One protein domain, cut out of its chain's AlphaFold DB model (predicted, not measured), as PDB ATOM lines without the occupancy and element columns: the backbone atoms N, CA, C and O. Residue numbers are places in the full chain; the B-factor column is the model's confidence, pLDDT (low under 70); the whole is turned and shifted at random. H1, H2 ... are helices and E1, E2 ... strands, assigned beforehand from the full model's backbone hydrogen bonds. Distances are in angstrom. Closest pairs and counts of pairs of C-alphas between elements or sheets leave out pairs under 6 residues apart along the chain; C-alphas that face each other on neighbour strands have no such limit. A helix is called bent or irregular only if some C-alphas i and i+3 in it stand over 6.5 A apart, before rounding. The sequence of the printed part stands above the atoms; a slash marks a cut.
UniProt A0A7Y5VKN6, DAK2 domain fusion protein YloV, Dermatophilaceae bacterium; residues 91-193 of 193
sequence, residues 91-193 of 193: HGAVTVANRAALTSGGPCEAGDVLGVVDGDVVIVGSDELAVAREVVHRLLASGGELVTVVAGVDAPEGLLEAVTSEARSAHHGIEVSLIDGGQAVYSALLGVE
ATOM      1  N   HIS A  91     173.555 241.315 360.103       97.81
ATOM      2  CA  HIS A  91     173.773 239.966 359.584       97.81
ATOM      3  C   HIS A  91     175.046 239.329 360.133       97.81
ATOM      4  O   HIS A  91     176.022 240.003 360.478       97.81
ATOM      5  N   GLY A  92     175.012 238.006 360.208       98.00
ATOM      6  CA  GLY A  92     176.112 237.162 360.631       98.00
ATOM      7  C   GLY A  92     176.003 235.770 360.024       98.00
ATOM      8  O   GLY A  92     175.067 235.458 359.284       98.00
ATOM      9  N   ALA A  93     176.983 234.928 360.320       97.94
ATOM     10  CA  ALA A  93     177.022 233.563 359.818       97.94
ATOM     11  C   ALA A  93     177.786 232.631 360.758       97.94
ATOM     12  O   ALA A  93     178.614 233.073 361.555       97.94
ATOM     13  N   VAL A  94     177.535 231.335 360.601       98.25
ATOM     14  CA  VAL A  94     178.325 230.252 361.192       98.25
ATOM     15  C   VAL A  94     178.905 229.413 360.059       98.25
ATOM     16  O   VAL A  94     178.200 229.066 359.107       98.25
ATOM     17  N   THR A  95     180.199 229.123 360.131       97.06
ATOM     18  CA  THR A  95     180.915 228.293 359.150       97.06
ATOM     19  C   THR A  95     182.060 227.542 359.822       97.06
ATOM     20  O   THR A  95     182.439 227.865 360.943       97.06
ATOM     21  N   VAL A  96     182.630 226.561 359.130       97.12
ATOM     22  CA  VAL A  96     183.785 225.790 359.595       97.12
ATOM     23  C   VAL A  96     185.022 226.207 358.805       97.12
ATOM     24  O   VAL A  96     185.022 226.245 357.571       97.12
ATOM     25  N   ALA A  97     186.099 226.525 359.515       97.12
ATOM     26  CA  ALA A  97     187.374 226.894 358.928       97.12
ATOM     27  C   ALA A  97     187.947 225.735 358.098       97.12
ATOM     28  O   ALA A  97     188.109 224.617 358.581       97.12
ATOM     29  N   ASN A  98     188.326 226.002 356.848       95.62
ATOM     30  CA  ASN A  98     188.953 224.994 355.983       95.62
ATOM     31  C   ASN A  98     190.491 224.996 356.041       95.62
ATOM     32  O   ASN A  98     191.134 224.138 355.438       95.62
ATOM     33  N   ARG A  99     191.086 225.978 356.722       96.38
ATOM     34  CA  ARG A  99     192.533 226.165 356.864       96.38
ATOM     35  C   ARG A  99     192.836 227.071 358.047       96.38
ATOM     36  O   ARG A  99     191.981 227.853 358.459       96.38
ATOM     37  N   ALA A 100     194.086 227.045 358.491       97.19
ATOM     38  CA  ALA A 100     194.563 227.986 359.487       97.19
ATOM     39  C   ALA A 100     194.606 229.430 358.954       97.19
ATOM     40  O   ALA A 100     194.970 229.677 357.791       97.19
ATOM     41  N   ALA A 101     194.244 230.388 359.807       96.88
ATOM     42  CA  ALA A 101     194.287 231.818 359.511       96.88
ATOM     43  C   ALA A 101     194.314 232.660 360.797       96.88
ATOM     44  O   ALA A 101     193.905 232.211 361.863       96.88
ATOM     45  N   LEU A 102     194.769 233.910 360.686       97.12
ATOM     46  CA  LEU A 102     194.582 234.913 361.731       97.12
ATOM     47  C   LEU A 102     193.305 235.706 361.436       97.12
ATOM     48  O   LEU A 102     193.164 236.245 360.338       97.12
ATOM     49  N   THR A 103     192.401 235.779 362.411       96.56
ATOM     50  CA  THR A 103     191.118 236.488 362.313       96.56
ATOM     51  C   THR A 103     190.994 237.549 363.406       96.56
ATOM     52  O   THR A 103     191.795 237.577 364.344       96.56
ATOM     53  N   SER A 104     189.972 238.405 363.326       95.56
ATOM     54  CA  SER A 104     189.671 239.383 364.381       95.56
ATOM     55  C   SER A 104     189.286 238.712 365.707       95.56
ATOM     56  O   SER A 104     189.553 239.265 366.771       95.56
ATOM     57  N   GLY A 105     188.707 237.507 365.656       93.50
ATOM     58  CA  GLY A 105     188.410 236.663 366.818       93.50
ATOM     59  C   GLY A 105     189.610 235.882 367.370       93.50
ATOM     60  O   GLY A 105     189.464 235.196 368.378       93.50
ATOM     61  N   GLY A 106     190.786 235.980 366.739       96.00
ATOM     62  CA  GLY A 106     191.994 235.230 367.094       96.00
ATOM     63  C   GLY A 106     192.472 234.282 365.984       96.00
ATOM     64  O   GLY A 106     191.911 234.268 364.883       96.00
ATOM     65  N   PRO A 107     193.551 233.516 366.222       97.25
ATOM     66  CA  PRO A 107     193.972 232.468 365.300       97.25
ATOM     67  C   PRO A 107     192.929 231.345 365.257       97.25
ATOM     68  O   PRO A 107     192.369 230.990 366.291       97.25
ATOM     69  N   CYS A 108     192.700 230.783 364.075       97.88
ATOM     70  CA  CYS A 108     191.910 229.570 363.883       97.88
ATOM     71  C   CYS A 108     192.722 228.517 363.127       97.88
ATOM     72  O   CYS A 108     193.622 228.856 362.353       97.88
ATOM     73  N   GLU A 109     192.356 227.256 363.314       98.12
ATOM     74  CA  GLU A 109     192.849 226.075 362.608       98.12
ATOM     75  C   GLU A 109     191.753 225.484 361.707       98.12
ATOM     76  O   GLU A 109     190.585 225.862 361.770       98.12
ATOM     77  N   ALA A 110     192.119 224.544 360.831       97.75
ATOM     78  CA  ALA A 110     191.119 223.812 360.054       97.75
ATOM     79  C   ALA A 110     190.220 222.970 360.980       97.75
ATOM     80  O   ALA A 110     190.724 222.198 361.793       97.75
ATOM     81  N   GLY A 111     188.902 223.080 360.811       97.12
ATOM     82  CA  GLY A 111     187.897 222.419 361.645       97.12
ATOM     83  C   GLY A 111     187.335 223.292 362.768       97.12
ATOM     84  O   GLY A 111     186.307 222.929 363.333       97.12
ATOM     85  N   ASP A 112     187.945 224.445 363.059       98.31
ATOM     86  CA  ASP A 112     187.371 225.391 364.016       98.31
ATOM     87  C   ASP A 112     186.055 225.966 363.489       98.31
ATOM     88  O   ASP A 112     185.900 226.260 362.299       98.31
ATOM     89  N   VAL A 113     185.112 226.178 364.398       98.31
ATOM     90  CA  VAL A 113     183.843 226.835 364.108       98.31
ATOM     91  C   VAL A 113     184.036 228.342 364.196       98.31
ATOM     92  O   VAL A 113     184.467 228.876 365.218       98.31
ATOM     93  N   LEU A 114     183.678 229.041 363.129       98.56
ATOM     94  CA  LEU A 114     183.817 230.480 362.999       98.56
ATOM     95  C   LEU A 114     182.453 231.160 363.092       98.56
ATOM     96  O   LEU A 114     181.515 230.794 362.378       98.56
ATOM     97  N   GLY A 115     182.370 232.186 363.934       98.44
ATOM     98  CA  GLY A 115     181.233 233.098 363.989       98.44
ATOM     99  C   GLY A 115     181.576 234.413 363.306       98.44
ATOM    100  O   GLY A 115     182.543 235.091 363.674       98.44
ATOM    101  N   VAL A 116     180.775 234.760 362.305       98.06
ATOM    102  CA  VAL A 116     180.922 235.966 361.491       98.06
ATOM    103  C   VAL A 116     179.862 236.979 361.897       98.06
ATOM    104  O   VAL A 116     178.689 236.625 362.007       98.06
ATOM    105  N   VAL A 117     180.253 238.239 362.068       97.75
ATOM    106  CA  VAL A 117     179.344 239.378 362.262       97.75
ATOM    107  C   VAL A 117     179.771 240.487 361.313       97.75
ATOM    108  O   VAL A 117     180.941 240.847 361.268       97.75
ATOM    109  N   ASP A 118     178.828 240.989 360.520       94.31
ATOM    110  CA  ASP A 118     179.060 242.003 359.485       94.31
ATOM    111  C   ASP A 118     180.220 241.703 358.507       94.31
ATOM    112  O   ASP A 118     180.869 242.594 357.970       94.31
ATOM    113  N   GLY A 119     180.465 240.418 358.236       93.25
ATOM    114  CA  GLY A 119     181.542 239.959 357.350       93.25
ATOM    115  C   GLY A 119     182.887 239.710 358.040       93.25
ATOM    116  O   GLY A 119     183.763 239.108 357.418       93.25
ATOM    117  N   ASP A 120     183.031 240.064 359.318       96.44
ATOM    118  CA  ASP A 120     184.243 239.813 360.097       96.44
ATOM    119  C   ASP A 120     184.112 238.556 360.961       96.44
ATOM    120  O   ASP A 120     183.128 238.366 361.679       96.44
ATOM    121  N   VAL A 121     185.136 237.698 360.938       98.00
ATOM    122  CA  VAL A 121     185.235 236.556 361.859       98.00
ATOM    123  C   VAL A 121     185.645 237.078 363.233       98.00
ATOM    124  O   VAL A 121     186.800 237.453 363.449       98.00
ATOM    125  N   VAL A 122     184.687 237.106 364.156       98.06
ATOM    126  CA  VAL A 122     184.836 237.685 365.503       98.06
ATOM    127  C   VAL A 122     184.765 236.643 366.618       98.06
ATOM    128  O   VAL A 122     184.971 236.984 367.784       98.06
ATOM    129  N   ILE A 123     184.463 235.391 366.269       98.44
ATOM    130  CA  ILE A 123     184.369 234.250 367.182       98.44
ATOM    131  C   ILE A 123     185.104 233.071 366.541       98.44
ATOM    132  O   ILE A 123     184.843 232.741 365.384       98.44
ATOM    133  N   VAL A 124     185.982 232.431 367.308       98.38
ATOM    134  CA  VAL A 124     186.595 231.139 366.984       98.38
ATOM    135  C   VAL A 124     186.231 230.181 368.115       98.38
ATOM    136  O   VAL A 124     186.476 230.476 369.284       98.38
ATOM    137  N   GLY A 125     185.595 229.066 367.778       97.62
ATOM    138  CA  GLY A 125     185.111 228.073 368.729       97.62
ATOM    139  C   GLY A 125     185.159 226.664 368.150       97.62
ATOM    140  O   GLY A 125     185.773 226.420 367.118       97.62
ATOM    141  N   SER A 126     184.499 225.726 368.823       97.00
ATOM    142  CA  SER A 126     184.515 224.302 368.454       97.00
ATOM    143  C   SER A 126     183.127 223.655 368.412       97.00
ATOM    144  O   SER A 126     183.028 222.462 368.155       97.00
ATOM    145  N   ASP A 127     182.070 224.411 368.717       97.75
ATOM    146  CA  ASP A 127     180.684 223.935 368.756       97.75
ATOM    147  C   ASP A 127     179.786 224.904 367.982       97.75
ATOM    148  O   ASP A 127     179.698 226.088 368.316       97.75
ATOM    149  N   GLU A 128     179.128 224.405 366.938       97.50
ATOM    150  CA  GLU A 128     178.316 225.226 366.033       97.50
ATOM    151  C   GLU A 128     177.117 225.866 366.726       97.50
ATOM    152  O   GLU A 128     176.813 227.030 366.468       97.50
ATOM    153  N   LEU A 129     176.474 225.161 367.662       98.31
ATOM    154  CA  LEU A 129     175.329 225.700 368.394       98.31
ATOM    155  C   LEU A 129     175.748 226.826 369.347       98.31
ATOM    156  O   LEU A 129     175.043 227.827 369.467       98.31
ATOM    157  N   ALA A 130     176.888 226.688 370.028       98.12
ATOM    158  CA  ALA A 130     177.434 227.727 370.895       98.12
ATOM    159  C   ALA A 130     177.850 228.964 370.103       98.12
ATOM    160  O   ALA A 130     177.519 230.079 370.508       98.12
ATOM    161  N   VAL A 131     178.511 228.775 368.960       98.50
ATOM    162  CA  VAL A 131     178.883 229.891 368.085       98.50
ATOM    163  C   VAL A 131     177.640 230.561 367.493       98.50
ATOM    164  O   VAL A 131     177.581 231.787 367.479       98.50
ATOM    165  N   ALA A 132     176.616 229.803 367.086       98.25
ATOM    166  CA  ALA A 132     175.354 230.368 366.606       98.25
ATOM    167  C   ALA A 132     174.671 231.248 367.664       98.25
ATOM    168  O   ALA A 132     174.242 232.357 367.345       98.25
ATOM    169  N   ARG A 133     174.617 230.790 368.925       97.88
ATOM    170  CA  ARG A 133     174.105 231.599 370.046       97.88
ATOM    171  C   ARG A 133     174.902 232.889 370.206       97.88
ATOM    172  O   ARG A 133     174.317 233.961 370.210       97.88
ATOM    173  N   GLU A 134     176.228 232.810 370.248       98.00
ATOM    174  CA  GLU A 134     177.080 233.997 370.397       98.00
ATOM    175  C   GLU A 134     176.926 234.986 369.224       98.00
ATOM    176  O   GLU A 134     176.910 236.200 369.432       98.00
ATOM    177  N   VAL A 135     176.758 234.499 367.987       98.38
ATOM    178  CA  VAL A 135     176.468 235.371 366.836       98.38
ATOM    179  C   VAL A 135     175.124 236.078 367.027       98.38
ATOM    180  O   VAL A 135     175.069 237.301 366.927       98.38
ATOM    181  N   VAL A 136     174.054 235.345 367.355       97.69
ATOM    182  CA  VAL A 136     172.719 235.929 367.598       97.69
ATOM    183  C   VAL A 136     172.750 236.941 368.740       97.69
ATOM    184  O   VAL A 136     172.224 238.043 368.589       97.69
ATOM    185  N   HIS A 137     173.427 236.608 369.839       96.69
ATOM    186  CA  HIS A 137     173.629 237.492 370.981       96.69
ATOM    187  C   HIS A 137     174.202 238.849 370.549       96.69
ATOM    188  O   HIS A 137     173.668 239.907 370.891       96.69
ATOM    189  N   ARG A 138     175.259 238.832 369.726       97.19
ATOM    190  CA  ARG A 138     175.892 240.056 369.212       97.19
ATOM    191  C   ARG A 138     174.997 240.831 368.255       97.19
ATOM    192  O   ARG A 138     174.961 242.057 368.332       97.19
ATOM    193  N   LEU A 139     174.268 240.147 367.373       97.00
ATOM    194  CA  LEU A 139     173.341 240.811 366.448       97.00
ATOM    195  C   LEU A 139     172.175 241.491 367.188       97.00
ATOM    196  O   LEU A 139     171.714 242.553 366.762       97.00
ATOM    197  N   LEU A 140     171.755 240.930 368.326       96.25
ATOM    198  CA  LEU A 140     170.698 241.459 369.196       96.25
ATOM    199  C   LEU A 140     171.175 242.478 370.239       96.25
ATOM    200  O   LEU A 140     170.350 243.032 370.972       96.25
ATOM    201  N   ALA A 141     172.476 242.782 370.298       93.69
ATOM    202  CA  ALA A 141     173.033 243.729 371.268       93.69
ATOM    203  C   ALA A 141     172.433 245.145 371.153       93.69
ATOM    204  O   ALA A 141     172.439 245.904 372.120       93.69
ATOM    205  N   SER A 142     171.894 245.494 369.981       89.62
ATOM    206  CA  SER A 142     171.202 246.766 369.718       89.62
ATOM    207  C   SER A 142     169.672 246.642 369.666       89.62
ATOM    208  O   SER A 142     168.995 247.595 369.288       89.62
ATOM    209  N   GLY A 143     169.125 245.495 370.082       91.81
ATOM    210  CA  GLY A 143     167.714 245.146 369.936       91.81
ATOM    211  C   GLY A 143     167.433 244.358 368.657       91.81
ATOM    212  O   GLY A 143     168.353 243.948 367.942       91.81
ATOM    213  N   GLY A 144     166.153 244.132 368.395       92.44
ATOM    214  CA  GLY A 144     165.633 243.457 367.211       92.44
ATOM    215  C   GLY A 144     164.265 242.851 367.497       92.44
ATOM    216  O   GLY A 144     163.936 242.592 368.657       92.44
ATOM    217  N   GLU A 145     163.477 242.646 366.452       93.69
ATOM    218  CA  GLU A 145     162.117 242.095 366.549       93.69
ATOM    219  C   GLU A 145     162.004 240.735 365.850       93.69
ATOM    220  O   GLU A 145     161.223 239.881 366.278       93.69
ATOM    221  N   LEU A 146     162.839 240.495 364.835       95.56
ATOM    222  CA  LEU A 146     162.863 239.265 364.050       95.56
ATOM    223  C   LEU A 146     164.295 238.749 363.889       95.56
ATOM    224  O   LEU A 146     165.197 239.495 363.510       95.56
ATOM    225  N   VAL A 147     164.482 237.449 364.117       97.88
ATOM    226  CA  VAL A 147     165.688 236.706 363.743       97.88
ATOM    227  C   VAL A 147     165.348 235.763 362.594       97.88
ATOM    228  O   VAL A 147     164.567 234.827 362.755       97.88
ATOM    229  N   THR A 148     165.970 235.971 361.440       98.12
ATOM    230  CA  THR A 148     165.875 235.056 360.296       98.12
ATOM    231  C   THR A 148     167.094 234.142 360.264       98.12
ATOM    232  O   THR A 148     168.231 234.612 360.205       98.12
ATOM    233  N   VAL A 149     166.861 232.832 360.267       98.12
ATOM    234  CA  VAL A 149     167.886 231.788 360.174       98.12
ATOM    235  C   VAL A 149     167.765 231.096 358.821       98.12
ATOM    236  O   VAL A 149     166.726 230.519 358.515       98.12
ATOM    237  N   VAL A 150     168.827 231.110 358.022       97.94
ATOM    238  CA  VAL A 150     168.922 230.319 356.786       97.94
ATOM    239  C   VAL A 150     169.884 229.158 357.025       97.94
ATOM    240  O   VAL A 150     171.100 229.360 357.092       97.94
ATOM    241  N   ALA A 151     169.348 227.950 357.176       97.81
ATOM    242  CA  ALA A 151     170.117 226.742 357.473       97.81
ATOM    243  C   ALA A 151     170.833 226.199 356.227       97.81
ATOM    244  O   ALA A 151     170.271 226.173 355.131       97.81
ATOM    245  N   GLY A 152     172.092 225.798 356.401       96.88
ATOM    246  CA  GLY A 152     172.888 225.127 355.376       96.88
ATOM    247  C   GLY A 152     172.639 223.623 355.330       96.88
ATOM    248  O   GLY A 152     171.978 223.069 356.203       96.88
ATOM    249  N   VAL A 153     173.213 222.950 354.328       94.62
ATOM    250  CA  VAL A 153     173.110 221.479 354.187       94.62
ATOM    251  C   VAL A 153     173.692 220.734 355.393       94.62
ATOM    252  O   VAL A 153     173.153 219.706 355.784       94.62
ATOM    253  N   ASP A 154     174.744 221.283 356.000       90.50
ATOM    254  CA  ASP A 154     175.423 220.699 357.159       90.50
ATOM    255  C   ASP A 154     175.023 221.394 358.476       90.50
ATOM    256  O   ASP A 154     175.761 221.346 359.455       90.50
ATOM    257  N   ALA A 155     173.870 222.077 358.510       94.69
ATOM    258  CA  ALA A 155     173.388 222.719 359.729       94.69
ATOM    259  C   ALA A 155     173.201 221.687 360.861       94.69
ATOM    260  O   ALA A 155     172.591 220.635 360.638       94.69
ATOM    261  N   PRO A 156     173.673 221.975 362.086       94.19
ATOM    262  CA  PRO A 156     173.563 221.043 363.196       94.19
ATOM    263  C   PRO A 156     172.107 220.900 363.646       94.19
ATOM    264  O   PRO A 156     171.334 221.864 363.666       94.19
ATOM    265  N   GLU A 157     171.746 219.697 364.087       94.19
ATOM    266  CA  GLU A 157     170.491 219.482 364.804       94.19
ATOM    267  C   GLU A 157     170.447 220.386 366.049       94.19
ATOM    268  O   GLU A 157     171.450 220.565 366.741       94.19
ATOM    269  N   GLY A 158     169.292 220.990 366.331       95.31
ATOM    270  CA  GLY A 158     169.152 221.926 367.447       95.31
ATOM    271  C   GLY A 158     169.512 223.381 367.123       95.31
ATOM    272  O   GLY A 158     169.465 224.217 368.028       95.31
ATOM    273  N   LEU A 159     169.886 223.715 365.878       95.88
ATOM    274  CA  LEU A 159     170.230 225.091 365.484       95.88
ATOM    275  C   LEU A 159     169.090 226.074 365.772       95.88
ATOM    276  O   LEU A 159     169.317 227.119 366.385       95.88
ATOM    277  N   LEU A 160     167.866 225.741 365.352       94.88
ATOM    278  CA  LEU A 160     166.705 226.606 365.554       94.88
ATOM    279  C   LEU A 160     166.411 226.792 367.043       94.88
ATOM    280  O   LEU A 160     166.166 227.912 367.488       94.88
ATOM    281  N   GLU A 161     166.467 225.718 367.822       96.44
ATOM    282  CA  GLU A 161     166.253 225.734 369.266       96.44
ATOM    283  C   GLU A 161     167.310 226.588 369.971       96.44
ATOM    284  O   GLU A 161     166.969 227.404 370.829       96.44
ATOM    285  N   ALA A 162     168.580 226.447 369.582       96.62
ATOM    286  CA  ALA A 162     169.686 227.226 370.124       96.62
ATOM    287  C   ALA A 162     169.510 228.724 369.847       96.62
ATOM    288  O   ALA A 162     169.586 229.530 370.776       96.62
ATOM    289  N   VAL A 163     169.219 229.089 368.595       96.62
ATOM    290  CA  VAL A 163     168.980 230.480 368.187       96.62
ATOM    291  C   VAL A 163     167.734 231.046 368.872       96.62
ATOM    292  O   VAL A 163     167.775 232.149 369.409       96.62
ATOM    293  N   THR A 164     166.645 230.278 368.930       95.75
ATOM    294  CA  THR A 164     165.391 230.694 369.580       95.75
ATOM    295  C   THR A 164     165.571 230.914 371.074       95.75
ATOM    296  O   THR A 164     165.039 231.880 371.626       95.75
ATOM    297  N   SER A 165     166.316 230.034 371.742       94.44
ATOM    298  CA  SER A 165     166.597 230.162 373.170       94.44
ATOM    299  C   SER A 165     167.404 231.422 373.472       94.44
ATOM    300  O   SER A 165     167.085 232.114 374.436       94.44
ATOM    301  N   GLU A 166     168.420 231.731 372.661       95.75
ATOM    302  CA  GLU A 166     169.232 232.942 372.834       95.75
ATOM    303  C   GLU A 166     168.445 234.213 372.496       95.75
ATOM    304  O   GLU A 166     168.466 235.188 373.240       95.75
ATOM    305  N   ALA A 167     167.670 234.200 371.412       94.44
ATOM    306  CA  ALA A 167     166.857 235.349 371.035       94.44
ATOM    307  C   ALA A 167     165.854 235.725 372.140       94.44
ATOM    308  O   ALA A 167     165.731 236.889 372.519       94.44
ATOM    309  N   ARG A 168     165.183 234.720 372.717       91.38
ATOM    310  CA  ARG A 168     164.193 234.919 373.786       91.38
ATOM    311  C   ARG A 168     164.804 235.251 375.145       91.38
ATOM    312  O   ARG A 168     164.085 235.792 375.987       91.38
ATOM    313  N   SER A 169     166.068 234.900 375.389       90.00
ATOM    314  CA  SER A 169     166.776 235.318 376.604       90.00
ATOM    315  C   SER A 169     167.187 236.790 376.523       90.00
ATOM    316  O   SER A 169     167.146 237.478 377.543       90.00
ATOM    317  N   ALA A 170     167.521 237.274 375.321       85.69
ATOM    318  CA  ALA A 170     167.913 238.656 375.076       85.69
ATOM    319  C   ALA A 170     166.724 239.627 375.149       85.69
ATOM    320  O   ALA A 170     166.789 240.604 375.893       85.69
ATOM    321  N   HIS A 171     165.630 239.356 374.420       85.25
ATOM    322  CA  HIS A 171     164.434 240.209 374.449       85.25
ATOM    323  C   HIS A 171     163.139 239.395 374.365       85.25
ATOM    324  O   HIS A 171     163.013 238.427 373.612       85.25
ATOM    325  N   HIS A 172     162.132 239.809 375.133       81.56
ATOM    326  CA  HIS A 172     160.809 239.194 375.075       81.56
ATOM    327  C   HIS A 172     160.093 239.551 373.770       81.56
ATOM    328  O   HIS A 172     160.032 240.716 373.395       81.56
ATOM    329  N   GLY A 173     159.483 238.553 373.129       84.00
ATOM    330  CA  GLY A 173     158.637 238.760 371.952       84.00
ATOM    331  C   GLY A 173     159.360 238.711 370.607       84.00
ATOM    332  O   GLY A 173     158.681 238.850 369.599       84.00
ATOM    333  N   ILE A 174     160.676 238.458 370.578       94.00
ATOM    334  CA  ILE A 174     161.394 238.234 369.317       94.00
ATOM    335  C   ILE A 174     160.825 237.014 368.590       94.00
ATOM    336  O   ILE A 174     160.716 235.918 369.159       94.00
ATOM    337  N   GLU A 175     160.502 237.214 367.317       94.94
ATOM    338  CA  GLU A 175     160.148 236.151 366.390       94.94
ATOM    339  C   GLU A 175     161.414 235.513 365.810       94.94
ATOM    340  O   GLU A 175     162.404 236.188 365.535       94.94
ATOM    341  N   VAL A 176     161.394 234.193 365.628       96.56
ATOM    342  CA  VAL A 176     162.483 233.463 364.976       96.56
ATOM    343  C   VAL A 176     161.910 232.661 363.821       96.56
ATOM    344  O   VAL A 176     161.042 231.813 364.028       96.56
ATOM    345  N   SER A 177     162.411 232.927 362.618       96.38
ATOM    346  CA  SER A 177     162.017 232.257 361.381       96.38
ATOM    347  C   SER A 177     163.160 231.392 360.859       96.38
ATOM    348  O   SER A 177     164.315 231.817 360.855       96.38
ATOM    349  N   LEU A 178     162.841 230.174 360.414       96.44
ATOM    350  CA  LEU A 178     163.793 229.240 359.818       96.44
ATOM    351  C   LEU A 178     163.477 229.039 358.337       96.44
ATOM    352  O   LEU A 178     162.349 228.711 357.970       96.44
ATOM    353  N   ILE A 179     164.506 229.157 357.507       96.75
ATOM    354  CA  ILE A 179     164.476 228.872 356.078       96.75
ATOM    355  C   ILE A 179     165.517 227.790 355.799       96.75
ATOM    356  O   ILE A 179     166.685 227.936 356.156       96.75
ATOM    357  N   ASP A 180     165.106 226.710 355.139       95.62
ATOM    358  CA  ASP A 180     166.039 225.724 354.598       95.62
ATOM    359  C   ASP A 180     166.694 226.298 353.332       95.62
ATOM    360  O   ASP A 180     166.047 226.443 352.291       95.62
ATOM    361  N   GLY A 181     167.955 226.718 353.450       94.69
ATOM    362  CA  GLY A 181     168.705 227.339 352.359       94.69
ATOM    363  C   GLY A 181     169.592 226.367 351.585       94.69
ATOM    364  O   GLY A 181     169.958 226.650 350.442       94.69
ATOM    365  N   GLY A 182     169.959 225.230 352.186       93.75
ATOM    366  CA  GLY A 182     170.769 224.188 351.551       93.75
ATOM    367  C   GLY A 182     172.170 224.627 351.100       93.75
ATOM    368  O   GLY A 182     172.828 223.911 350.339       93.75
ATOM    369  N   GLN A 183     172.659 225.801 351.519       93.06
ATOM    370  CA  GLN A 183     173.997 226.255 351.136       93.06
ATOM    371  C   GLN A 183     175.096 225.412 351.801       93.06
ATOM    372  O   GLN A 183     175.003 225.066 352.972       93.06
ATOM    373  N   ALA A 184     176.167 225.121 351.056       89.69
ATOM    374  CA  ALA A 184     177.240 224.213 351.486       89.69
ATOM    375  C   ALA A 184     178.414 224.874 352.227       89.69
ATOM    376  O   ALA A 184     179.312 224.184 352.684       89.69
ATOM    377  N   VAL A 185     178.486 226.208 352.263       89.94
ATOM    378  CA  VAL A 185     179.629 226.920 352.874       89.94
ATOM    379  C   VAL A 185     179.320 227.355 354.303       89.94
ATOM    380  O   VAL A 185     180.182 227.289 355.173       89.94
ATOM    381  N   TYR A 186     178.101 227.825 354.537       94.44
ATOM    382  CA  TYR A 186     177.670 228.339 355.828       94.44
ATOM    383  C   TYR A 186     176.651 227.380 356.423       94.44
ATOM    384  O   TYR A 186     175.590 227.188 355.824       94.44
ATOM    385  N   SER A 187     176.941 226.838 357.604       95.94
ATOM    386  CA  SER A 187     175.981 226.049 358.381       95.94
ATOM    387  C   SER A 187     174.748 226.882 358.736       95.94
ATOM    388  O   SER A 187     173.633 226.371 358.752       95.94
ATOM    389  N   ALA A 188     174.930 228.190 358.951       97.88
ATOM    390  CA  ALA A 188     173.837 229.134 359.154       97.88
ATOM    391  C   ALA A 188     174.182 230.528 358.617       97.88
ATOM    392  O   ALA A 188     175.299 231.014 358.811       97.88
ATOM    393  N   LEU A 189     173.206 231.200 358.009       97.94
ATOM    394  CA  LEU A 189     173.190 232.657 357.861       97.94
ATOM    395  C   LEU A 189     172.127 233.220 358.804       97.94
ATOM    396  O   LEU A 189     171.029 232.673 358.894       97.94
ATOM    397  N   LEU A 190     172.459 234.294 359.506       98.31
ATOM    398  CA  LEU A 190     171.641 234.871 360.567       98.31
ATOM    399  C   LEU A 190     171.387 236.342 360.250       98.31
ATOM    400  O   LEU A 190     172.335 237.087 360.010       98.31
ATOM    401  N   GLY A 191     170.123 236.748 360.229       97.88
ATOM    402  CA  GLY A 191     169.691 238.131 360.045       97.88
ATOM    403  C   GLY A 191     168.878 238.600 361.241       97.88
ATOM    404  O   GLY A 191     168.079 237.827 361.761       97.88
ATOM    405  N   VAL A 192     169.079 239.844 361.664       97.81
ATOM    406  CA  VAL A 192     168.288 240.510 362.702       97.81
ATOM    407  C   VAL A 192     167.823 241.860 362.183       97.81
ATOM    408  O   VAL A 192     168.638 242.661 361.717       97.81
ATOM    409  N   GLU A 193     166.522 242.102 362.297       93.81
ATOM    410  CA  GLU A 193     165.866 243.377 361.989       93.81
ATOM    411  C   GLU A 193     165.571 244.112 363.302       93.81
ATOM    412  O   GLU A 193     164.858 243.538 364.156       93.81
TER     413      GLU A 193
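This is residues 91 to 193 of the 193 residues of the protein "DAK2 domain fusion protein YloV" of Dermatophilaceae bacterium (UniProt A0A7Y5VKN6). A twisted sheet of six strands forms a wall with two helices, H1 and H2, side by side over one face, and no named helix on the other face. Next to the E5 edge sits a small separate hairpin of two short strands, E2 and E3. The 103 printed residues hold two named helices and eight named strands, in the order E1 E2 E3 E4 E5 H1 E6 H2 E7 E8; the class is mixed, helices and strands, in two layers, that is, helices on one face of a sheet. The sheet's order is E5 E4 E1 E8 E6 E7, mixed. The whole is compact, with a radius of gyration of the C-alphas of 12.7 A and spans of 39 by 27 by 19 A.

In the sheet, E1, residues 91 to 96, and E8, residues 186 to 192, are antiparallel neighbours, with N 92 and O 190 2.8 A apart. E4, residues 113 to 117, is antiparallel to E1, with N 114 and O 95 at 2.8 A, and forms a hairpin with edge strand E5, residues 120 to 125, with N 113 and O 125 at 2.8 A. E6, residues 146 to 151, is antiparallel to E8, with N 148 and O 191 at 2.8 A, and parallel to edge strand E7, residues 175 to 180, with N 149 and O 177 at 2.8 A. H1, residues 128 to 142, is on the sheet; its closest C-alphas to E4 are those of Val 131 and Gly 115, 5.7 A. H2, residues 159 to 170, is on the same face at a height over the sheet of 9.7 A, along the strands at 18 degrees to E6 on the local plane. E6, H2 and E7 form a strand-helix-strand unit, two parallel neighbour strands with a helix between, and its crossover is right-handed. H1 and H2 touch, closest at the C-alphas of Arg 133 and Val 163, 5.6 A, and run the same way at a shallow tilt of 33 degrees, only just short of steep. E2, residues 101 to 103, and E3, residues 106 to 108, are an antiparallel hairpin, with N 103 and O 106 at 2.9 A; the closest C-alphas of E3 and E5 are Cys 108 and Val 124, 6.4 A. Every O i to N i+4 pair of H2 is within hydrogen-bond range, and 10 of 11 in H1.

E1 begins at C-alpha 91 (173.773, 239.966, 359.584) and is 17.4 A long. H1 is 23.0 A long and irregular, with C-alphas 139 and 142 7.1 A apart. H2, E7 and E8 each measure 16.8 A, and E8 ends at C-alpha 192 (168.288, 240.510, 362.702).

The C-alphas of Ala 100 and Gly 173 are the two farthest apart, 39.5 A. The printed part has no cut and no long link; no printed residue is under 70 in pLDDT.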